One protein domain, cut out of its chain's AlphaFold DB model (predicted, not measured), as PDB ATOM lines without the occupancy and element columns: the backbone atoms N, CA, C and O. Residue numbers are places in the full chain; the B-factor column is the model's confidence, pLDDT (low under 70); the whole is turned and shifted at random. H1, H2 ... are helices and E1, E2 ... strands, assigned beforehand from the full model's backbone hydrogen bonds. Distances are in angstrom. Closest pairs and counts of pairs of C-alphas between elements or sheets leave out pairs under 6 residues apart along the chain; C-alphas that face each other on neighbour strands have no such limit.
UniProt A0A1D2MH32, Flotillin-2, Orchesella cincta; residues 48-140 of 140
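Overview. This is residues 48 to 140 of the 140 residues of the protein "Flotillin-2" of Orchesella cincta (UniProt A0A1D2MH32). What shape does the model show? A narrow two-stranded ribbon, the hairpin E2 and E3 running on through E1 and E4, lies along the first part of one long helix, H2, and the short helix H1 sits at one end, between E4 and H2 along the chain. The rest of H2 makes much of the length, and residues 125 to 140 stick out free. What is it made of? The printed part has 93 residues with four named strands and two named helices, in the order E1 E2 E3 E4 H1 H2; the two antiparallel sheets are E2 - E3 and E1 - E4, and the class is mixed, helices and strands. How large is its outline? It is an extended rod spanning 69 by 27 by 18 A, with a radius of gyration of the C-alphas of 20.7 A.

Along the chain. Where are the strands? E2 is residues 56 to 61, 14.5 A from first to last C-alpha, and E3 is residues 67 to 71, 13.4 A. E1, residues 51 to 53, begins with C-alpha 51 at (8.329, -5.696, 34.578); E4 is residues 74 to 76, and each of these two is 6.4 A long. Where are the helices? H1 is residues 82 to 91, 14.4 A long. H2 is residues 97 to 137, 59.7 A long, from C-alpha 97 at (16.558, -10.075, 33.869) to C-alpha 137 at (2.166, 39.980, 63.091).

Arrangement. How are the strands paired? E2 and E3 are a hairpin, antiparallel at 165 degrees, with N 57 and O 70 at 2.9 A and N 70 and O 57 at 3.0 A, within hydrogen-bond range. E1 and E4 are antiparallel at 148 degrees, with N 51 and O 76 at 2.9 A. E1 runs on into E2 at 23 degrees, and E3 into E4 at 45 degrees, each across a break of 2 residues. Where does the long helix meet them? H2 and E2 have 6 pairs of C-alphas within 8 A, the closest being those of Cys 57 and Glu 109, 5.6 A apart. H2 and E1 have 3 such pairs, the closest being those of Val 53 and Asn 105, 6.6 A apart; E3 and H2 are near each other, with 7 pairs within 10 A. What stays apart, and how do the helix backbones run? Among the pairs that are apart are E4 and H2, and H1 and H2. In H1 and H2 every O i to N i+4 pair is within hydrogen-bond range.

Size, cuts and confidence. How far does it reach? The two C-alphas farthest apart are those of Gly 94 and Glu 140, 70.8 A. Are there cuts or long links? The printed part has no cut, and the five links between named elements are tight. Where is confidence low? Residue 59 and residues 61 to 64 have a pLDDT under 70; the mean of the printed part is 84.8.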
ATOM      1  N   LEU A  48      10.131  -8.070  26.049       79.81
ATOM      2  CA  LEU A  48       9.388  -6.800  25.940       79.81
ATOM      3  C   LEU A  48       8.178  -6.761  26.890       79.81
ATOM      4  O   LEU A  48       7.289  -5.915  26.767       79.81
ATOM      5  N   GLU A  49       8.107  -7.722  27.804       82.75
ATOM      6  CA  GLU A  49       7.047  -7.809  28.791       82.75
ATOM      7  C   GLU A  49       7.197  -6.716  29.854       82.75
ATOM      8  O   GLU A  49       8.304  -6.263  30.155       82.75
ATOM      9  N   VAL A  50       6.064  -6.280  30.411       85.25
ATOM     10  CA  VAL A  50       6.072  -5.347  31.537       85.25
ATOM     11  C   VAL A  50       6.755  -6.006  32.731       85.25
ATOM     12  O   VAL A  50       6.477  -7.152  33.082       85.25
ATOM     13  N   MET A  51       7.657  -5.269  33.362       87.00
ATOM     14  CA  MET A  51       8.329  -5.696  34.578       87.00
ATOM     15  C   MET A  51       7.870  -4.810  35.727       87.00
ATOM     16  O   MET A  51       7.910  -3.582  35.639       87.00
ATOM     17  N   THR A  52       7.426  -5.439  36.809       90.31
ATOM     18  CA  THR A  52       7.165  -4.779  38.087       90.31
ATOM     19  C   THR A  52       8.455  -4.688  38.886       90.31
ATOM     20  O   THR A  52       9.175  -5.679  39.048       90.31
ATOM     21  N   VAL A  53       8.748  -3.482  39.359       89.12
ATOM     22  CA  VAL A  53       9.902  -3.176  40.195       89.12
ATOM     23  C   VAL A  53       9.450  -2.388  41.422       89.12
ATOM     24  O   VAL A  53       8.502  -1.600  41.362       89.12
ATOM     25  N   ASN A  54      10.123  -2.620  42.544       90.56
ATOM     26  CA  ASN A  54       9.719  -2.112  43.848       90.56
ATOM     27  C   ASN A  54      10.896  -1.304  44.408       90.56
ATOM     28  O   ASN A  54      11.730  -1.877  45.113       90.56
ATOM     29  N   PRO A  55      11.033  -0.016  44.051       87.38
ATOM     30  CA  PRO A  55      12.061   0.823  44.641       87.38
ATOM     31  C   PRO A  55      11.757   1.041  46.126       87.38
ATOM     32  O   PRO A  55      10.645   1.430  46.501       87.38
ATOM     33  N   VAL A  56      12.760   0.792  46.962       86.31
ATOM     34  CA  VAL A  56      12.710   1.047  48.400       86.31
ATOM     35  C   VAL A  56      13.892   1.939  48.738       86.31
ATOM     36  O   VAL A  56      15.031   1.561  48.491       86.31
ATOM     37  N   CYS A  57      13.620   3.122  49.283       83.75
ATOM     38  CA  CYS A  57      14.640   3.975  49.879       83.75
ATOM     39  C   CYS A  57      14.545   3.837  51.395       83.75
ATOM     40  O   CYS A  57      13.572   4.305  51.994       83.75
ATOM     41  N   GLU A  58      15.552   3.222  52.007       78.88
ATOM     42  CA  GLU A  58      15.684   3.146  53.461       78.88
ATOM     43  C   GLU A  58      16.755   4.127  53.950       78.88
ATOM     44  O   GLU A  58      17.686   4.478  53.222       78.88
ATOM     45  N   HIS A  59      16.632   4.557  55.206       68.81
ATOM     46  CA  HIS A  59      17.682   5.293  55.916       68.81
ATOM     47  C   HIS A  59      18.086   6.631  55.262       68.81
ATOM     48  O   HIS A  59      19.263   6.998  55.183       68.81
ATOM     49  N   VAL A  60      17.097   7.397  54.788       71.00
ATOM     50  CA  VAL A  60      17.326   8.802  54.432       71.00
ATOM     51  C   VAL A  60      17.291   9.622  55.718       71.00
ATOM     52  O   VAL A  60      16.225  10.006  56.199       71.00
ATOM     53  N   GLU A  61      18.474   9.857  56.283       62.28
ATOM     54  CA  GLU A  61      18.666  10.729  57.442       62.28
ATOM     55  C   GLU A  61      18.296  12.168  57.064       62.28
ATOM     56  O   GLU A  61      18.967  12.834  56.270       62.28
ATOM     57  N   THR A  62      17.178  12.643  57.604       68.44
ATOM     58  CA  THR A  62      16.758  14.037  57.448       68.44
ATOM     59  C   THR A  62      17.640  14.952  58.296       68.44
ATOM     60  O   THR A  62      18.184  14.545  59.320       68.44
ATOM     61  N   SER A  63      17.728  16.241  57.953       66.12
ATOM     62  CA  SER A  63      18.471  17.229  58.762       66.12
ATOM     63  C   SER A  63      17.903  17.443  60.176       66.12
ATOM     64  O   SER A  63      18.412  18.272  60.924       66.12
ATOM     65  N   GLN A  64      16.811  16.765  60.535       66.44
ATOM     66  CA  GLN A  64      16.214  16.772  61.872       66.44
ATOM     67  C   GLN A  64      16.320  15.400  62.563       66.44
ATOM     68  O   GLN A  64      15.727  15.216  63.619       66.44
ATOM     69  N   GLY A  65      17.068  14.447  61.989       72.31
ATOM     70  CA  GLY A  65      17.322  13.131  62.590       72.31
ATOM     71  C   GLY A  65      16.110  12.197  62.605       72.31
ATOM     72  O   GLY A  65      16.075  11.252  63.386       72.31
ATOM     73  N   VAL A  66      15.094  12.469  61.781       79.19
ATOM     74  CA  VAL A  66      13.940  11.577  61.614       79.19
ATOM     75  C   VAL A  66      14.237  10.610  60.465       79.19
ATOM     76  O   VAL A  66      14.435  11.091  59.341       79.19
ATOM     77  N   PRO A  67      14.258   9.285  60.707       78.31
ATOM     78  CA  PRO A  67      14.446   8.302  59.651       78.31
ATOM     79  C   PRO A  67      13.188   8.232  58.780       78.31
ATOM     80  O   PRO A  67      12.079   8.033  59.280       78.31
ATOM     81  N   LEU A  68      13.362   8.397  57.469       81.81
ATOM     82  CA  LEU A  68      12.291   8.239  56.488       81.81
ATOM     83  C   LEU A  68      12.526   6.985  55.647       81.81
ATOM     84  O   LEU A  68      13.610   6.792  55.091       81.81
ATOM     85  N   THR A  69      11.473   6.180  55.523       85.44
ATOM     86  CA  THR A  69      11.420   5.017  54.634       85.44
ATOM     87  C   THR A  69      10.344   5.257  53.591       85.44
ATOM     88  O   THR A  69       9.189   5.514  53.940       85.44
ATOM     89  N   VAL A  70      10.711   5.184  52.312       85.50
ATOM     90  CA  VAL A  70       9.774   5.381  51.200       85.50
ATOM     91  C   VAL A  70       9.765   4.145  50.317       85.50
ATOM     92  O   VAL A  70      10.791   3.736  49.778       85.50
ATOM     93  N   THR A  71       8.578   3.566  50.160       89.50
ATOM     94  CA  THR A  71       8.322   2.402  49.308       89.50
ATOM     95  C   THR A  71       7.435   2.801  48.139       89.50
ATOM     96  O   THR A  71       6.406   3.450  48.342       89.50
ATOM     97  N   GLY A  72       7.793   2.371  46.930       87.75
ATOM     98  CA  GLY A  72       6.982   2.564  45.731       87.75
ATOM     99  C   GLY A  72       6.797   1.274  44.935       87.75
ATOM    100  O   GLY A  72       7.552   0.314  45.084       87.75
ATOM    101  N   VAL A  73       5.797   1.269  44.055       91.12
ATOM    102  CA  VAL A  73       5.625   0.241  43.022       91.12
ATOM    103  C   VAL A  73       5.673   0.939  41.674       91.12
ATOM    104  O   VAL A  73       4.909   1.875  41.436       91.12
ATOM    105  N   ALA A  74       6.561   0.489  40.794       90.62
ATOM    106  CA  ALA A  74       6.672   1.007  39.442       90.62
ATOM    107  C   ALA A  74       6.553  -0.128  38.422       90.62
ATOM    108  O   ALA A  74       7.064  -1.234  38.607       90.62
ATOM    109  N   GLN A  75       5.860   0.161  37.325       91.75
ATOM    110  CA  GLN A  75       5.778  -0.718  36.168       91.75
ATOM    111  C   GLN A  75       6.608  -0.125  35.044       91.75
ATOM    112  O   GLN A  75       6.398   1.019  34.644       91.75
ATOM    113  N   ILE A  76       7.549  -0.911  34.534       89.00
ATOM    114  CA  ILE A  76       8.468  -0.479  33.487       89.00
ATOM    115  C   ILE A  76       8.269  -1.368  32.277       89.00
ATOM    116  O   ILE A  76       8.166  -2.593  32.383       89.00
ATOM    117  N   LYS A  77       8.208  -0.731  31.110       89.06
ATOM    118  CA  LYS A  77       8.008  -1.401  29.834       89.06
ATOM    119  C   LYS A  77       8.949  -0.820  28.793       89.06
ATOM    120  O   LYS A  77       9.024   0.392  28.621       89.06
ATOM    121  N   ILE A  78       9.625  -1.706  28.069       85.50
ATOM    122  CA  ILE A  78      10.425  -1.330  26.905       85.50
ATOM    123  C   ILE A  78       9.460  -1.027  25.757       85.50
ATOM    124  O   ILE A  78       8.627  -1.855  25.380       85.50
ATOM    125  N   MET A  79       9.554   0.185  25.220       85.00
ATOM    126  CA  MET A  79       8.722   0.629  24.108       85.00
ATOM    127  C   MET A  79       9.154  -0.061  22.809       85.00
ATOM    128  O   MET A  79      10.342  -0.208  22.535       85.00
ATOM    129  N   ARG A  80       8.184  -0.459  21.977       78.12
ATOM    130  CA  ARG A  80       8.417  -1.123  20.680       78.12
ATOM    131  C   ARG A  80       8.690  -0.110  19.554       78.12
ATOM    132  O   ARG A  80       8.116  -0.220  18.479       78.12
ATOM    133  N   ALA A  81       9.501   0.907  19.817       84.25
ATOM    134  CA  ALA A  81       9.988   1.811  18.775       84.25
ATOM    135  C   ALA A  81      11.371   1.331  18.324       84.25
ATOM    136  O   ALA A  81      12.197   1.030  19.184       84.25
ATOM    137  N   ASP A  82      11.627   1.253  17.016       80.69
ATOM    138  CA  ASP A  82      12.857   0.655  16.474       80.69
ATOM    139  C   ASP A  82      14.142   1.286  17.029       80.69
ATOM    140  O   ASP A  82      15.085   0.566  17.355       80.69
ATOM    141  N   ASP A  83      14.175   2.609  17.210       84.12
ATOM    142  CA  ASP A  83      15.348   3.308  17.751       84.12
ATOM    143  C   ASP A  83      15.578   2.999  19.236       84.12
ATOM    144  O   ASP A  83      16.697   2.710  19.654       84.12
ATOM    145  N   LEU A  84      14.506   2.979  20.035       83.94
ATOM    146  CA  LEU A  84      14.580   2.638  21.461       83.94
ATOM    147  C   LEU A  84      14.951   1.171  21.665       83.94
ATOM    148  O   LEU A  84      15.657   0.824  22.611       83.94
ATOM    149  N   LEU A  85      14.475   0.308  20.772       82.62
ATOM    150  CA  LEU A  85      14.694  -1.121  20.848       82.62
ATOM    151  C   LEU A  85      16.123  -1.502  20.484       82.62
ATOM    152  O   LEU A  85      16.672  -2.390  21.128       82.62
ATOM    153  N   LYS A  86      16.734  -0.818  19.508       81.56
ATOM    154  CA  LYS A  86      18.165  -0.963  19.206       81.56
ATOM    155  C   LYS A  86      19.002  -0.599  20.425       81.56
ATOM    156  O   LYS A  86      19.773  -1.435  20.875       81.56
ATOM    157  N   THR A  87      18.778   0.570  21.024       84.88
ATOM    158  CA  THR A  87      19.517   1.008  22.223       84.88
ATOM    159  C   THR A  87      19.319   0.052  23.402       84.88
ATOM    160  O   THR A  87      20.282  -0.353  24.050       84.88
ATOM    161  N   ALA A  88      18.079  -0.384  23.652       82.38
ATOM    162  CA  ALA A  88      17.783  -1.371  24.688       82.38
ATOM    163  C   ALA A  88      18.455  -2.725  24.401       82.38
ATOM    164  O   ALA A  88      18.943  -3.381  25.318       82.38
ATOM    165  N   ALA A  89      18.518  -3.132  23.133       78.56
ATOM    166  CA  ALA A  89      19.226  -4.326  22.701       78.56
ATOM    167  C   ALA A  89      20.749  -4.177  22.695       78.56
ATOM    168  O   ALA A  89      21.449  -5.172  22.664       78.56
ATOM    169  N   GLU A  90      21.307  -2.981  22.784       81.25
ATOM    170  CA  GLU A  90      22.743  -2.827  23.023       81.25
ATOM    171  C   GLU A  90      23.078  -2.887  24.512       81.25
ATOM    172  O   GLU A  90      24.120  -3.418  24.884       81.25
ATOM    173  N   GLN A  91      22.185  -2.373  25.358       80.69
ATOM    174  CA  GLN A  91      22.411  -2.258  26.799       80.69
ATOM    175  C   GLN A  91      22.011  -3.506  27.593       80.69
ATOM    176  O   GLN A  91      22.636  -3.816  28.605       80.69
ATOM    177  N   PHE A  92      20.962  -4.215  27.169       80.56
ATOM    178  CA  PHE A  92      20.371  -5.322  27.935       80.56
ATOM    179  C   PHE A  92      20.608  -6.696  27.319       80.56
ATOM    180  O   PHE A  92      20.101  -7.703  27.813       80.56
ATOM    181  N   LEU A  93      21.379  -6.760  26.240       79.25
ATOM    182  CA  LEU A  93      21.691  -8.005  25.562       79.25
ATOM    183  C   LEU A  93      22.770  -8.771  26.320       79.25
ATOM    184  O   LEU A  93      23.810  -8.223  26.669       79.25
ATOM    185  N   GLY A  94      22.476 -10.031  26.644       76.25
ATOM    186  CA  GLY A  94      23.318 -10.866  27.502       76.25
ATOM    187  C   GLY A  94      23.198 -10.580  29.006       76.25
ATOM    188  O   GLY A  94      23.735 -11.344  29.806       76.25
ATOM    189  N   VAL A  95      22.465  -9.538  29.424       82.94
ATOM    190  CA  VAL A  95      22.236  -9.240  30.846       82.94
ATOM    191  C   VAL A  95      21.039 -10.053  31.357       82.94
ATOM    192  O   VAL A  95      19.956  -9.997  30.765       82.94
ATOM    193  N   PRO A  96      21.166 -10.802  32.468       86.12
ATOM    194  CA  PRO A  96      20.035 -11.521  33.035       86.12
ATOM    195  C   PRO A  96      18.979 -10.545  33.571       86.12
ATOM    196  O   PRO A  96      19.297  -9.519  34.175       86.12
ATOM    197  N   VAL A  97      17.699 -10.905  33.430       83.69
ATOM    198  CA  VAL A  97      16.558 -10.075  33.869       83.69
ATOM    199  C   VAL A  97      16.622  -9.670  35.348       83.69
ATOM    200  O   VAL A  97      16.129  -8.607  35.713       83.69
ATOM    201  N   ASN A  98      17.259 -10.480  36.198       87.69
ATOM    202  CA  ASN A  98      17.460 -10.166  37.613       87.69
ATOM    203  C   ASN A  98      18.413  -8.980  37.801       87.69
ATOM    204  O   ASN A  98      18.109  -8.064  38.555       87.69
ATOM    205  N   GLN A  99      19.531  -8.966  37.069       89.31
ATOM    206  CA  GLN A  99      20.514  -7.888  37.144       89.31
ATOM    207  C   GLN A  99      19.955  -6.592  36.554       89.31
ATOM    208  O   GLN A  99      20.144  -5.527  37.133       89.31
ATOM    209  N   LEU A 100      19.176  -6.693  35.471       88.94
ATOM    210  CA  LEU A 100      18.420  -5.565  34.925       88.94
ATOM    211  C   LEU A 100      17.501  -4.930  35.982       88.94
ATOM    212  O   LEU A 100      17.550  -3.720  36.199       88.94
ATOM    213  N   ARG A 101      16.690  -5.747  36.665       88.94
ATOM    214  CA  ARG A 101      15.794  -5.281  37.736       88.94
ATOM    215  C   ARG A 101      16.564  -4.596  38.864       88.94
ATOM    216  O   ARG A 101      16.125  -3.547  39.325       88.94
ATOM    217  N   SER A 102      17.709  -5.143  39.272       90.12
ATOM    218  CA  SER A 102      18.564  -4.542  40.304       90.12
ATOM    219  C   SER A 102      19.109  -3.173  39.890       90.12
ATOM    220  O   SER A 102      18.959  -2.218  40.647       90.12
ATOM    221  N   THR A 103      19.666  -3.042  38.682       90.62
ATOM    222  CA  THR A 103      20.187  -1.760  38.172       90.62
ATOM    223  C   THR A 103      19.097  -0.692  38.101       90.62
ATOM    224  O   THR A 103      19.305   0.468  38.467       90.62
ATOM    225  N   VAL A 104      17.908  -1.086  37.646       90.94
ATOM    226  CA  VAL A 104      16.749  -0.198  37.560       90.94
ATOM    227  C   VAL A 104      16.271   0.226  38.949       90.94
ATOM    228  O   VAL A 104      16.061   1.418  39.167       90.94
ATOM    229  N   ASN A 105      16.159  -0.711  39.897       91.69
ATOM    230  CA  ASN A 105      15.810  -0.406  41.287       91.69
ATOM    231  C   ASN A 105      16.789   0.592  41.904       91.69
ATOM    232  O   ASN A 105      16.350   1.597  42.446       91.69
ATOM    233  N   GLN A 106      18.094   0.365  41.746       91.00
ATOM    234  CA  GLN A 106      19.136   1.253  42.264       91.00
ATOM    235  C   GLN A 106      19.052   2.665  41.659       91.00
ATOM    236  O   GLN A 106      19.236   3.664  42.351       91.00
ATOM    237  N   THR A 107      18.747   2.766  40.364       92.62
ATOM    238  CA  THR A 107      18.610   4.063  39.684       92.62
ATOM    239  C   THR A 107      17.368   4.817  40.165       92.62
ATOM    240  O   THR A 107      17.434   6.018  40.437       92.62
ATOM    241  N   LEU A 108      16.239   4.115  40.307       92.75
ATOM    242  CA  LEU A 108      15.002   4.682  40.850       92.75
ATOM    243  C   LEU A 108      15.162   5.100  42.312       92.75
ATOM    244  O   LEU A 108      14.703   6.175  42.683       92.75
ATOM    245  N   GLU A 109      15.836   4.284  43.120       90.25
ATOM    246  CA  GLU A 109      16.156   4.586  44.514       90.25
ATOM    247  C   GLU A 109      17.001   5.864  44.616       90.25
ATOM    248  O   GLU A 109      16.678   6.772  45.381       90.25
ATOM    249  N   GLY A 110      18.039   5.989  43.784       90.12
ATOM    250  CA  GLY A 110      18.858   7.199  43.722       90.12
ATOM    251  C   GLY A 110      18.053   8.443  43.332       90.12
ATOM    252  O   GLY A 110      18.185   9.495  43.962       90.12
ATOM    253  N   HIS A 111      17.178   8.323  42.329       90.19
ATOM    254  CA  HIS A 111      16.321   9.425  41.892       90.19
ATOM    255  C   HIS A 111      15.326   9.847  42.981       90.19
ATOM    256  O   HIS A 111      15.175  11.035  43.270       90.19
ATOM    257  N   LEU A 112      14.694   8.871  43.634       89.62
ATOM    258  CA  LEU A 112      13.765   9.106  44.731       89.62
ATOM    259  C   LEU A 112      14.470   9.774  45.918       89.62
ATOM    260  O   LEU A 112      13.958  10.755  46.455       89.62
ATOM    261  N   ARG A 113      15.680   9.329  46.274       87.44
ATOM    262  CA  ARG A 113      16.494   9.954  47.327       87.44
ATOM    263  C   ARG A 113      16.799  11.426  47.032       87.44
ATOM    264  O   ARG A 113      16.722  12.253  47.940       87.44
ATOM    265  N   ALA A 114      17.105  11.768  45.781       88.56
ATOM    266  CA  ALA A 114      17.348  13.154  45.378       88.56
ATOM    267  C   ALA A 114      16.087  14.028  45.513       88.56
ATOM    268  O   ALA A 114      16.155  15.131  46.060       88.56
ATOM    269  N   ILE A 115      14.929  13.519  45.077       89.44
ATOM    270  CA  ILE A 115      13.643  14.224  45.198       89.44
ATOM    271  C   ILE A 115      13.269  14.432  46.669       89.44
ATOM    272  O   ILE A 115      12.872  15.535  47.051       89.44
ATOM    273  N   LEU A 116      13.427  13.402  47.506       87.25
ATOM    274  CA  LEU A 116      13.118  13.478  48.936       87.25
ATOM    275  C   LEU A 116      13.962  14.536  49.653       87.25
ATOM    276  O   LEU A 116      13.436  15.261  50.497       87.25
ATOM    277  N   GLY A 117      15.238  14.673  49.282       84.44
ATOM    278  CA  GLY A 117      16.108  15.719  49.818       84.44
ATOM    279  C   GLY A 117      15.587  17.129  49.526       84.44
ATOM    280  O   GLY A 117      15.499  17.952  50.436       84.44
ATOM    281  N   LEU A 118      15.190  17.405  48.280       85.94
ATOM    282  CA  LEU A 118      14.670  18.720  47.877       85.94
ATOM    283  C   LEU A 118      13.316  19.030  48.519       85.94
ATOM    284  O   LEU A 118      13.132  20.108  49.083       85.94
ATOM    285  N   TYR A 119      12.393  18.068  48.482       88.00
ATOM    286  CA  TYR A 119      11.061  18.219  49.064       88.00
ATOM    287  C   TYR A 119      11.128  18.557  50.559       88.00
ATOM    288  O   TYR A 119      10.455  19.472  51.039       88.00
ATOM    289  N   TYR A 120      11.994  17.856  51.291       84.06
ATOM    290  CA  TYR A 120      12.199  18.097  52.709       84.06
ATOM    291  C   TYR A 120      12.764  19.498  52.997       84.06
ATOM    292  O   TYR A 120      12.270  20.194  53.890       84.06
ATOM    293  N   LEU A 121      13.774  19.932  52.235       85.06
ATOM    294  CA  LEU A 121      14.367  21.265  52.382       85.06
ATOM    295  C   LEU A 121      13.340  22.377  52.146       85.06
ATOM    296  O   LEU A 121      13.320  23.360  52.889       85.06
ATOM    297  N   ASP A 122      12.472  22.215  51.153       87.00
ATOM    298  CA  ASP A 122      11.447  23.206  50.834       87.00
ATOM    299  C   ASP A 122      10.362  23.291  51.908       87.00
ATOM    300  O   ASP A 122       9.979  24.395  52.303       87.00
ATOM    301  N   ILE A 123       9.937  22.155  52.472       87.19
ATOM    302  CA  ILE A 123       9.039  22.156  53.635       87.19
ATOM    303  C   ILE A 123       9.680  22.916  54.797       87.19
ATOM    304  O   ILE A 123       9.052  23.811  55.365       87.19
ATOM    305  N   GLN A 124      10.929  22.590  55.142       85.50
ATOM    306  CA  GLN A 124      11.635  23.243  56.248       85.50
ATOM    307  C   GLN A 124      11.738  24.757  56.037       85.50
ATOM    308  O   GLN A 124      11.442  25.528  56.951       85.50
ATOM    309  N   ARG A 125      12.071  25.200  54.821       86.38
ATOM    310  CA  ARG A 125      12.070  26.626  54.459       86.38
ATOM    311  C   ARG A 125      10.692  27.262  54.637       86.38
ATOM    312  O   ARG A 125      10.609  28.351  55.202       86.38
ATOM    313  N   GLY A 126       9.624  26.587  54.218       90.56
ATOM    314  CA  GLY A 126       8.249  27.065  54.386       90.56
ATOM    315  C   GLY A 126       7.857  27.270  55.854       90.56
ATOM    316  O   GLY A 126       7.315  28.319  56.207       90.56
ATOM    317  N   TRP A 127       8.185  26.317  56.733       88.62
ATOM    318  CA  TRP A 127       7.947  26.452  58.179       88.62
ATOM    319  C   TRP A 127       8.726  27.613  58.797       88.62
ATOM    320  O   TRP A 127       8.191  28.333  59.642       88.62
ATOM    321  N   GLN A 128       9.971  27.825  58.368       86.94
ATOM    322  CA  GLN A 128      10.771  28.955  58.843       86.94
ATOM    323  C   GLN A 128      10.157  30.295  58.432       86.94
ATOM    324  O   GLN A 128      10.052  31.195  59.263       86.94
ATOM    325  N   GLN A 129       9.683  30.414  57.190       88.88
ATOM    326  CA  GLN A 129       9.016  31.627  56.712       88.88
ATOM    327  C   GLN A 129       7.740  31.930  57.502       88.88
ATOM    328  O   GLN A 129       7.547  33.068  57.923       88.88
ATOM    329  N   LYS A 130       6.911  30.914  57.786       91.12
ATOM    330  CA  LYS A 130       5.713  31.095  58.623       91.12
ATOM    331  C   LYS A 130       6.048  31.623  60.014       91.12
ATOM    332  O   LYS A 130       5.451  32.601  60.443       91.12
ATOM    333  N   LYS A 131       7.064  31.060  60.675       89.06
ATOM    334  CA  LYS A 131       7.496  31.558  61.993       89.06
ATOM    335  C   LYS A 131       8.013  32.993  61.953       89.06
ATOM    336  O   LYS A 131       7.869  33.720  62.931       89.06
ATOM    337  N   VAL A 132       8.660  33.395  60.861       88.69
ATOM    338  CA  VAL A 132       9.102  34.782  60.671       88.69
ATOM    339  C   VAL A 132       7.905  35.706  60.453       88.69
ATOM    340  O   VAL A 132       7.913  36.813  60.984       88.69
ATOM    341  N   GLN A 133       6.885  35.254  59.724       88.56
ATOM    342  CA  GLN A 133       5.665  36.018  59.472       88.56
ATOM    343  C   GLN A 133       4.834  36.212  60.747       88.56
ATOM    344  O   GLN A 133       4.553  37.352  61.099       88.56
ATOM    345  N   GLU A 134       4.569  35.139  61.498       90.12
ATOM    346  CA  GLU A 134       3.852  35.216  62.783       90.12
ATOM    347  C   GLU A 134       4.570  36.141  63.779       90.12
ATOM    348  O   GLU A 134       3.938  36.866  64.541       90.12
ATOM    349  N   ARG A 135       5.911  36.173  63.763       88.56
ATOM    350  CA  ARG A 135       6.680  37.078  64.631       88.56
ATOM    351  C   ARG A 135       6.524  38.552  64.241       88.56
ATOM    352  O   ARG A 135       6.680  39.401  65.111       88.56
ATOM    353  N   LYS A 136       6.251  38.857  62.967       87.12
ATOM    354  CA  LYS A 136       5.961  40.227  62.511       87.12
ATOM    355  C   LYS A 136       4.543  40.641  62.897       87.12
ATOM    356  O   LYS A 136       4.378  41.718  63.453       87.12
ATOM    357  N   GLU A 137       3.571  39.748  62.716       87.38
ATOM    358  CA  GLU A 137       2.166  39.980  63.091       87.38
ATOM    359  C   GLU A 137       1.976  40.172  64.605       87.38
ATOM    360  O   GLU A 137       1.079  40.888  65.023       87.38
ATOM    361  N   LEU A 138       2.830  39.571  65.439       87.69
ATOM    362  CA  LEU A 138       2.830  39.781  66.896       87.69
ATOM    363  C   LEU A 138       3.541  41.071  67.349       87.69
ATOM    364  O   LEU A 138       3.530  41.375  68.542       87.69
ATOM    365  N   SER A 139       4.222  41.780  66.442       75.62
ATOM    366  CA  SER A 139       4.942  43.029  66.741       75.62
ATOM    367  C   SER A 139       4.219  44.297  66.272       75.62
ATOM    368  O   SER A 139       4.715  45.393  66.536       75.62
ATOM    369  N   GLU A 140       3.077  44.137  65.602       77.38
ATOM    370  CA  GLU A 140       2.148  45.194  65.171       77.38
ATOM    371  C   GLU A 140       0.894  45.198  66.058       77.38
ATOM    372  O   GLU A 140       0.407  46.309  66.367       77.38
TER     373      GLU A 140